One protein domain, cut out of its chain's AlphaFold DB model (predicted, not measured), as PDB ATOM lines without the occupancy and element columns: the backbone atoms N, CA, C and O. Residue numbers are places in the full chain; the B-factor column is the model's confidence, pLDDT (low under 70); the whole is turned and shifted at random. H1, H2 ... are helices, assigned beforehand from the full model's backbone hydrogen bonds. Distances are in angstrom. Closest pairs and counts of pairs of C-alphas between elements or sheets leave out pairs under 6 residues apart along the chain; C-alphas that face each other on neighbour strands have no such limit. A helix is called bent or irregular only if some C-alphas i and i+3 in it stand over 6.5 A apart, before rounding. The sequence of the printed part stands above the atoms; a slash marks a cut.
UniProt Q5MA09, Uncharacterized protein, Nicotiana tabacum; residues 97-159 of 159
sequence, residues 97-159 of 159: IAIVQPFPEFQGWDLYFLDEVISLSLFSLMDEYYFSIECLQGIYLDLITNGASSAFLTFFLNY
ATOM      1  N   ILE A  97     -24.080  20.635  -4.029       92.00
ATOM      2  CA  ILE A  97     -24.723  19.340  -3.741       92.00
ATOM      3  C   ILE A  97     -23.722  18.200  -3.928       92.00
ATOM      4  O   ILE A  97     -23.558  17.378  -3.029       92.00
ATOM      5  N   ALA A  98     -23.016  18.162  -5.058       90.94
ATOM      6  CA  ALA A  98     -22.045  17.114  -5.358       90.94
ATOM      7  C   ALA A  98     -20.904  17.051  -4.330       90.94
ATOM      8  O   ALA A  98     -20.429  15.961  -4.004       90.94
ATOM      9  N   ILE A  99     -20.474  18.202  -3.805       91.38
ATOM     10  CA  ILE A  99     -19.432  18.273  -2.778       91.38
ATOM     11  C   ILE A  99     -19.970  17.847  -1.410       91.38
ATOM     12  O   ILE A  99     -19.256  17.152  -0.686       91.38
ATOM     13  N   VAL A 100     -21.191  18.252  -1.042       89.12
ATOM     14  CA  VAL A 100     -21.700  18.055   0.324       89.12
ATOM     15  C   VAL A 100     -22.444  16.740   0.535       89.12
ATOM     16  O   VAL A 100     -22.421  16.196   1.636       89.12
ATOM     17  N   GLN A 101     -23.052  16.176  -0.511       86.94
ATOM     18  CA  GLN A 101     -23.807  14.920  -0.452       86.94
ATOM     19  C   GLN A 101     -23.019  13.748   0.168       86.94
ATOM     20  O   GLN A 101     -23.620  12.979   0.925       86.94
ATOM     21  N   PRO A 102     -21.705  13.579  -0.085       86.75
ATOM     22  CA  PRO A 102     -20.924  12.507   0.526       86.75
ATOM     23  C   PRO A 102     -20.727  12.644   2.042       86.75
ATOM     24  O   PRO A 102     -20.411  11.637   2.688       86.75
ATOM     25  N   PHE A 103     -20.880  13.844   2.620       85.00
ATOM     26  CA  PHE A 103     -20.600  14.059   4.038       85.00
ATOM     27  C   PHE A 103     -21.639  13.373   4.943       85.00
ATOM     28  O   PHE A 103     -22.833  13.370   4.627       85.00
ATOM     29  N   PRO A 104     -21.214  12.803   6.088       80.50
ATOM     30  CA  PRO A 104     -22.102  12.085   7.003       80.50
ATOM     31  C   PRO A 104     -23.294  12.910   7.501       80.50
ATOM     32  O   PRO A 104     -24.364  12.354   7.732       80.50
ATOM     33  N   GLU A 105     -23.133  14.224   7.648       81.19
ATOM     34  CA  GLU A 105     -24.167  15.150   8.121       81.19
ATOM     35  C   GLU A 105     -25.373  15.218   7.170       81.19
ATOM     36  O   GLU A 105     -26.507  15.413   7.615       81.19
ATOM     37  N   PHE A 106     -25.137  15.005   5.874       81.56
ATOM     38  CA  PHE A 106     -26.160  15.034   4.828       81.56
ATOM     39  C   PHE A 106     -26.565  13.625   4.358       81.56
ATOM     40  O   PHE A 106     -27.507  13.481   3.574       81.56
ATOM     41  N   GLN A 107     -25.921  12.564   4.867       69.62
ATOM     42  CA  GLN A 107     -26.293  11.172   4.592       69.62
ATOM     43  C   GLN A 107     -27.656  10.844   5.219       69.62
ATOM     44  O   GLN A 107     -27.768  10.434   6.371       69.62
ATOM     45  N   GLY A 108     -28.716  11.029   4.438       75.06
ATOM     46  CA  GLY A 108     -30.104  10.812   4.856       75.06
ATOM     47  C   GLY A 108     -31.055  11.903   4.379       75.06
ATOM     48  O   GLY A 108     -32.271  11.728   4.463       75.06
ATOM     49  N   TRP A 109     -30.516  13.001   3.855       81.56
ATOM     50  CA  TRP A 109     -31.301  14.023   3.185       81.56
ATOM     51  C   TRP A 109     -31.698  13.510   1.799       81.56
ATOM     52  O   TRP A 109     -30.882  12.933   1.080       81.56
ATOM     53  N   ASP A 110     -32.968  13.693   1.438       86.62
ATOM     54  CA  ASP A 110     -33.413  13.474   0.062       86.62
ATOM     55  C   ASP A 110     -32.697  14.483  -0.845       86.62
ATOM     56  O   ASP A 110     -32.602  15.657  -0.488       86.62
ATOM     57  N   LEU A 111     -32.210  14.045  -2.008       83.31
ATOM     58  CA  LEU A 111     -31.540  14.916  -2.975       83.31
ATOM     59  C   LEU A 111     -32.435  16.087  -3.380       83.31
ATOM     60  O   LEU A 111     -31.943  17.200  -3.499       83.31
ATOM     61  N   TYR A 112     -33.745  15.861  -3.513       83.94
ATOM     62  CA  TYR A 112     -34.698  16.935  -3.804       83.94
ATOM     63  C   TYR A 112     -34.796  17.959  -2.674       83.94
ATOM     64  O   TYR A 112     -34.954  19.148  -2.921       83.94
ATOM     65  N   PHE A 113     -34.719  17.495  -1.427       86.19
ATOM     66  CA  PHE A 113     -34.760  18.380  -0.271       86.19
ATOM     67  C   PHE A 113     -33.446  19.154  -0.123       86.19
ATOM     68  O   PHE A 113     -33.462  20.345   0.167       86.19
ATOM     69  N   LEU A 114     -32.314  18.487  -0.352       86.69
ATOM     70  CA  LEU A 114     -30.992  19.101  -0.312       86.69
ATOM     71  C   LEU A 114     -30.838  20.169  -1.404       86.69
ATOM     72  O   LEU A 114     -30.347  21.258  -1.118       86.69
ATOM     73  N   ASP A 115     -31.324  19.886  -2.612       88.81
ATOM     74  CA  ASP A 115     -31.386  20.827  -3.733       88.81
ATOM     75  C   ASP A 115     -32.224  22.071  -3.411       88.81
ATOM     76  O   ASP A 115     -31.759  23.199  -3.581       88.81
ATOM     77  N   GLU A 116     -33.426  21.881  -2.855       90.56
ATOM     78  CA  GLU A 116     -34.302  22.989  -2.462       90.56
ATOM     79  C   GLU A 116     -33.656  23.860  -1.374       90.56
ATOM     80  O   GLU A 116     -33.686  25.089  -1.464       90.56
ATOM     81  N   VAL A 117     -33.030  23.247  -0.364       91.19
ATOM     82  CA  VAL A 117     -32.356  23.976   0.721       91.19
ATOM     83  C   VAL A 117     -31.154  24.758   0.200       91.19
ATOM     84  O   VAL A 117     -31.019  25.937   0.532       91.19
ATOM     85  N   ILE A 118     -30.299  24.147  -0.622       92.88
ATOM     86  CA  ILE A 118     -29.113  24.814  -1.174       92.88
ATOM     87  C   ILE A 118     -29.523  25.959  -2.097       92.88
ATOM     88  O   ILE A 118     -29.019  27.066  -1.930       92.88
ATOM     89  N   SER A 119     -30.487  25.735  -2.990       92.62
ATOM     90  CA  SER A 119     -30.976  26.764  -3.912       92.62
ATOM     91  C   SER A 119     -31.578  27.959  -3.176       92.62
ATOM     92  O   SER A 119     -31.261  29.107  -3.483       92.62
ATOM     93  N   LEU A 120     -32.416  27.726  -2.162       92.50
ATOM     94  CA  LEU A 120     -33.002  28.813  -1.371       92.50
ATOM     95  C   LEU A 120     -31.950  29.572  -0.558       92.50
ATOM     96  O   LEU A 120     -32.014  30.798  -0.481       92.50
ATOM     97  N   SER A 121     -30.985  28.859   0.026       92.62
ATOM     98  CA  SER A 121     -29.910  29.469   0.817       92.62
ATOM     99  C   SER A 121     -28.988  30.303  -0.067       92.62
ATOM    100  O   SER A 121     -28.673  31.439   0.278       92.62
ATOM    101  N   LEU A 122     -28.620  29.780  -1.242       91.25
ATOM    102  CA  LEU A 122     -27.805  30.506  -2.208       91.25
ATOM    103  C   LEU A 122     -28.549  31.747  -2.683       91.25
ATOM    104  O   LEU A 122     -27.993  32.830  -2.593       91.25
ATOM    105  N   PHE A 123     -29.817  31.623  -3.084       89.75
ATOM    106  CA  PHE A 123     -30.631  32.764  -3.512       89.75
ATOM    107  C   PHE A 123     -30.739  33.849  -2.431       89.75
ATOM    108  O   PHE A 123     -30.568  35.026  -2.738       89.75
ATOM    109  N   SER A 124     -30.973  33.461  -1.171       88.88
ATOM    110  CA  SER A 124     -31.001  34.391  -0.032       88.88
ATOM    111  C   SER A 124     -29.676  35.134   0.120       88.88
ATOM    112  O   SER A 124     -29.665  36.354   0.261       88.88
ATOM    113  N   LEU A 125     -28.561  34.410   0.018       88.81
ATOM    114  CA  LEU A 125     -27.227  34.995   0.060       88.81
ATOM    115  C   LEU A 125     -27.016  35.991  -1.094       88.81
ATOM    116  O   LEU A 125     -26.439  37.056  -0.897       88.81
ATOM    117  N   MET A 126     -27.500  35.689  -2.301       85.88
ATOM    118  CA  MET A 126     -27.336  36.606  -3.437       85.88
ATOM    119  C   MET A 126     -28.192  37.865  -3.325       85.88
ATOM    120  O   MET A 126     -27.768  38.911  -3.811       85.88
ATOM    121  N   ASP A 127     -29.375  37.765  -2.718       83.88
ATOM    122  CA  ASP A 127     -30.246  38.918  -2.461       83.88
ATOM    123  C   ASP A 127     -29.630  39.851  -1.407       83.88
ATOM    124  O   ASP A 127     -29.705  41.070  -1.541       83.88
ATOM    125  N   GLU A 128     -28.954  39.287  -0.399       84.81
ATOM    126  CA  GLU A 128     -28.284  40.058   0.653       84.81
ATOM    127  C   GLU A 128     -26.986  40.726   0.169       84.81
ATOM    128  O   GLU A 128     -26.748  41.898   0.465       84.81
ATOM    129  N   TYR A 129     -26.162  40.012  -0.606       81.19
ATOM    130  CA  TYR A 129     -24.823  40.471  -1.004       81.19
ATOM    131  C   TYR A 129     -24.717  41.001  -2.441       81.19
ATOM    132  O   TYR A 129     -23.639  41.424  -2.853       81.19
ATOM    133  N   TYR A 130     -25.814  41.013  -3.207       78.50
ATOM    134  CA  TYR A 130     -25.881  41.527  -4.583       78.50
ATOM    135  C   TYR A 130     -24.750  41.014  -5.496       78.50
ATOM    136  O   TYR A 130     -23.982  41.794  -6.068       78.50
ATOM    137  N   PHE A 131     -24.644  39.695  -5.666       81.81
ATOM    138  CA  PHE A 131     -23.593  39.115  -6.509       81.81
ATOM    139  C   PHE A 131     -23.728  39.500  -7.989       81.81
ATOM    140  O   PHE A 131     -24.792  39.374  -8.598       81.81
ATOM    141  N   SER A 132     -22.608  39.909  -8.594       85.12
ATOM    142  CA  SER A 132     -22.496  40.062 -10.045       85.12
ATOM    143  C   SER A 132     -22.268  38.712 -10.740       85.12
ATOM    144  O   SER A 132     -21.883  37.725 -10.109       85.12
ATOM    145  N   ILE A 133     -22.451  38.670 -12.065       83.00
ATOM    146  CA  ILE A 133     -22.181  37.471 -12.879       83.00
ATOM    147  C   ILE A 133     -20.715  37.032 -12.752       83.00
ATOM    148  O   ILE A 133     -20.437  35.842 -12.639       83.00
ATOM    149  N   GLU A 134     -19.770  37.972 -12.730       85.56
ATOM    150  CA  GLU A 134     -18.341  37.675 -12.571       85.56
ATOM    151  C   GLU A 134     -18.046  37.047 -11.206       85.56
ATOM    152  O   GLU A 134     -17.210  36.148 -11.104       85.56
ATOM    153  N   CYS A 135     -18.763  37.476 -10.162       86.31
ATOM    154  CA  CYS A 135     -18.651  36.880  -8.836       86.31
ATOM    155  C   CYS A 135     -19.129  35.424  -8.845       86.31
ATOM    156  O   CYS A 135     -18.415  34.547  -8.367       86.31
ATOM    157  N   LEU A 136     -20.275  35.143  -9.470       87.06
ATOM    158  CA  LEU A 136     -20.782  33.776  -9.622       87.06
ATOM    159  C   LEU A 136     -19.831  32.892 -10.430       87.06
ATOM    160  O   LEU A 136     -19.599  31.743 -10.063       87.06
ATOM    161  N   GLN A 137     -19.224  33.420 -11.494       88.25
ATOM    162  CA  GLN A 137     -18.225  32.675 -12.268       88.25
ATOM    163  C   GLN A 137     -17.013  32.329 -11.405       88.25
ATOM    164  O   GLN A 137     -16.496  31.214 -11.471       88.25
ATOM    165  N   GLY A 138     -16.584  33.274 -10.569       87.00
ATOM    166  CA  GLY A 138     -15.519  33.079  -9.600       87.00
ATOM    167  C   GLY A 138     -15.853  32.042  -8.530       87.00
ATOM    168  O   GLY A 138     -15.021  31.189  -8.231       87.00
ATOM    169  N   ILE A 139     -17.076  32.072  -8.000       91.88
ATOM    170  CA  ILE A 139     -17.597  31.081  -7.050       91.88
ATOM    171  C   ILE A 139     -17.611  29.690  -7.681       91.88
ATOM    172  O   ILE A 139     -17.090  28.741  -7.100       91.88
ATOM    173  N   TYR A 140     -18.161  29.571  -8.891       92.25
ATOM    174  CA  TYR A 140     -18.187  28.308  -9.617       92.25
ATOM    175  C   TYR A 140     -16.768  27.770  -9.832       92.25
ATOM    176  O   TYR A 140     -16.503  26.600  -9.556       92.25
ATOM    177  N   LEU A 141     -15.831  28.632 -10.245       91.94
ATOM    178  CA  LEU A 141     -14.425  28.268 -10.430       91.94
ATOM    179  C   LEU A 141     -13.753  27.812  -9.124       91.94
ATOM    180  O   LEU A 141     -13.015  26.825  -9.133       91.94
ATOM    181  N   ASP A 142     -14.002  28.496  -8.006       90.69
ATOM    182  CA  ASP A 142     -13.501  28.102  -6.683       90.69
ATOM    183  C   ASP A 142     -14.034  26.721  -6.276       90.69
ATOM    184  O   ASP A 142     -13.262  25.850  -5.873       90.69
ATOM    185  N   LEU A 143     -15.333  26.479  -6.464       91.88
ATOM    186  CA  LEU A 143     -15.977  25.208  -6.133       91.88
ATOM    187  C   LEU A 143     -15.424  24.040  -6.955       91.88
ATOM    188  O   LEU A 143     -15.095  23.001  -6.382       91.88
ATOM    189  N   ILE A 144     -15.272  24.190  -8.274       92.44
ATOM    190  CA  ILE A 144     -14.725  23.109  -9.116       92.44
ATOM    191  C   ILE A 144     -13.232  22.868  -8.864       92.44
ATOM    192  O   ILE A 144     -12.757  21.744  -9.020       92.44
ATOM    193  N   THR A 145     -12.484  23.905  -8.477       90.31
ATOM    194  CA  THR A 145     -11.031  23.812  -8.271       90.31
ATOM    195  C   THR A 145     -10.697  23.243  -6.897       90.31
ATOM    196  O   THR A 145      -9.836  22.373  -6.777       90.31
ATOM    197  N   ASN A 146     -11.378  23.728  -5.858       89.12
ATOM    198  CA  ASN A 146     -11.038  23.451  -4.465       89.12
ATOM    199  C   ASN A 146     -12.004  22.465  -3.793       89.12
ATOM    200  O   ASN A 146     -11.666  21.894  -2.751       89.12
ATOM    201  N   GLY A 147     -13.181  22.217  -4.379       92.00
ATOM    202  CA  GLY A 147     -14.159  21.255  -3.874       92.00
ATOM    203  C   GLY A 147     -14.524  21.525  -2.415       92.00
ATOM    204  O   GLY A 147     -14.878  22.638  -2.043       92.00
ATOM    205  N   ALA A 148     -14.364  20.512  -1.560       89.94
ATOM    206  CA  ALA A 148     -14.594  20.620  -0.115       89.94
ATOM    207  C   ALA A 148     -13.702  21.658   0.600       89.94
ATOM    208  O   ALA A 148     -14.021  22.065   1.711       89.94
ATOM    209  N   SER A 149     -12.591  22.074  -0.018       90.50
ATOM    210  CA  SER A 149     -11.689  23.108   0.516       90.50
ATOM    211  C   SER A 149     -12.012  24.511  -0.011       90.50
ATOM    212  O   SER A 149     -11.234  25.435   0.221       90.50
ATOM    213  N   SER A 150     -13.109  24.675  -0.758       92.31
ATOM    214  CA  SER A 150     -13.543  25.967  -1.293       92.31
ATOM    215  C   SER A 150     -13.776  26.973  -0.163       92.31
ATOM    216  O   SER A 150     -14.435  26.684   0.846       92.31
ATOM    217  N   ALA A 151     -13.226  28.175  -0.344       89.62
ATOM    218  CA  ALA A 151     -13.428  29.277   0.587       89.62
ATOM    219  C   ALA A 151     -14.894  29.716   0.568       89.62
ATOM    220  O   ALA A 151     -15.483  29.936   1.629       89.62
ATOM    221  N   PHE A 152     -15.500  29.755  -0.624       92.44
ATOM    222  CA  PHE A 152     -16.922  30.034  -0.765       92.44
ATOM    223  C   PHE A 152     -17.780  28.976  -0.074       92.44
ATOM    224  O   PHE A 152     -18.673  29.334   0.683       92.44
ATOM    225  N   LEU A 153     -17.495  27.684  -0.265       91.81
ATOM    226  CA  LEU A 153     -18.253  26.615   0.391       91.81
ATOM    227  C   LEU A 153     -18.176  26.723   1.916       91.81
ATOM    228  O   LEU A 153     -19.177  26.554   2.605       91.81
ATOM    229  N   THR A 154     -16.989  27.029   2.444       90.94
ATOM    230  CA  THR A 154     -16.801  27.235   3.884       90.94
ATOM    231  C   THR A 154     -17.647  28.403   4.377       90.94
ATOM    232  O   THR A 154     -18.318  28.276   5.395       90.94
ATOM    233  N   PHE A 155     -17.648  29.526   3.661       91.50
ATOM    234  CA  PHE A 155     -18.505  30.665   3.981       91.50
ATOM    235  C   PHE A 155     -19.996  30.293   3.918       91.50
ATOM    236  O   PHE A 155     -20.716  30.501   4.887       91.50
ATOM    237  N   PHE A 156     -20.426  29.659   2.827       91.19
ATOM    238  CA  PHE A 156     -21.809  29.263   2.573       91.19
ATOM    239  C   PHE A 156     -22.381  28.326   3.644       91.19
ATOM    240  O   PHE A 156     -23.521  28.492   4.054       91.19
ATOM    241  N   LEU A 157     -21.597  27.360   4.133       87.62
ATOM    242  CA  LEU A 157     -22.047  26.431   5.176       87.62
ATOM    243  C   LEU A 157     -22.130  27.060   6.578       87.62
ATOM    244  O   LEU A 157     -22.686  26.436   7.481       87.62
ATOM    245  N   ASN A 158     -21.547  28.245   6.781       84.75
ATOM    246  CA  ASN A 158     -21.570  28.972   8.056       84.75
ATOM    247  C   ASN A 158     -22.513  30.190   8.050       84.75
ATOM    248  O   ASN A 158     -22.612  30.862   9.079       84.75
ATOM    249  N   TYR A 159     -23.150  30.477   6.915       81.25
ATOM    250  CA  TYR A 159     -24.187  31.495   6.760       81.25
ATOM    251  C   TYR A 159     -25.534  30.966   7.273       81.25
ATOM    252  O   TYR A 159     -26.183  31.688   8.063       81.25
TER     253      TYR A 159
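This is residues 97 to 159 of the 159 residues of an uncharacterized protein of Nicotiana tabacum (UniProt Q5MA09). Two long helices, H2 and H3, are joined at one end and spread apart from there as a wide V. The short H1 sits at the open end of the V, and H4 folds back after H3 towards the gap, crossing the lines of H2 and H3. The printed part has 63 residues with four named helices, H1, H2, H3 and H4 in chain order, and no named strand; the class is all helix. It is compact, with a radius of gyration of the C-alphas of 12.0 A and spans of 34 by 24 by 18 A.

H1 is residues 97 to 100, beginning with C-alpha 97 at (-24.723, 19.340, -3.741), and is 5.2 A long. H2, residues 111 to 129, runs 26.5 A and ends with C-alpha 129 at (-24.823, 40.471, -1.004). H3, residues 133 to 149, runs 22.3 A; it has a kink of 58 degrees near residue 143 and is irregular, with C-alphas 145 and 148 9.5 A apart. H4, residues 151 to 158, runs 11.1 A to C-alpha 158 at (-21.570, 28.972, 8.056).

H1 only just touches H2, through residues 114 to 118 of H2 alone, with 3 pairs of C-alphas within 8 A; the closest, Ile 97 and Asp 115, are 6.8 A apart. H1 also only just touches H3, through residues 147 to 148 of H3 alone, again with 3 such pairs; the closest C-alphas, of Ile 99 and Ala 148, are 6.0 A apart. H2 and H3 are apart. H3 and H4 touch, about perpendicular at 83 degrees, with the closest C-alphas, of Ile 139 and Phe 152, 6.4 A apart. H2 and H4 are close but not clearly touching, about perpendicular at 76 degrees; their closest C-alphas, of Leu 122 and Phe 156, are 7.8 A apart. H1 and H4 are apart. Every O i to N i+4 pair is within hydrogen-bond range in H2, against 11 of 13 in H3 and 3 of 4 in H4; H1 is too short for such a pair.

The two C-alphas farthest apart, of Gly 108 and Glu 134, are 34.1 A apart. The printed part has no cut and ends at Tyr 159, the chain's last residue. The links H2 to H3 and H3 to H4 are tight, and H1 to H2 is short. The mean pLDDT of the printed part is 87.5, with residue 107 alone under 70.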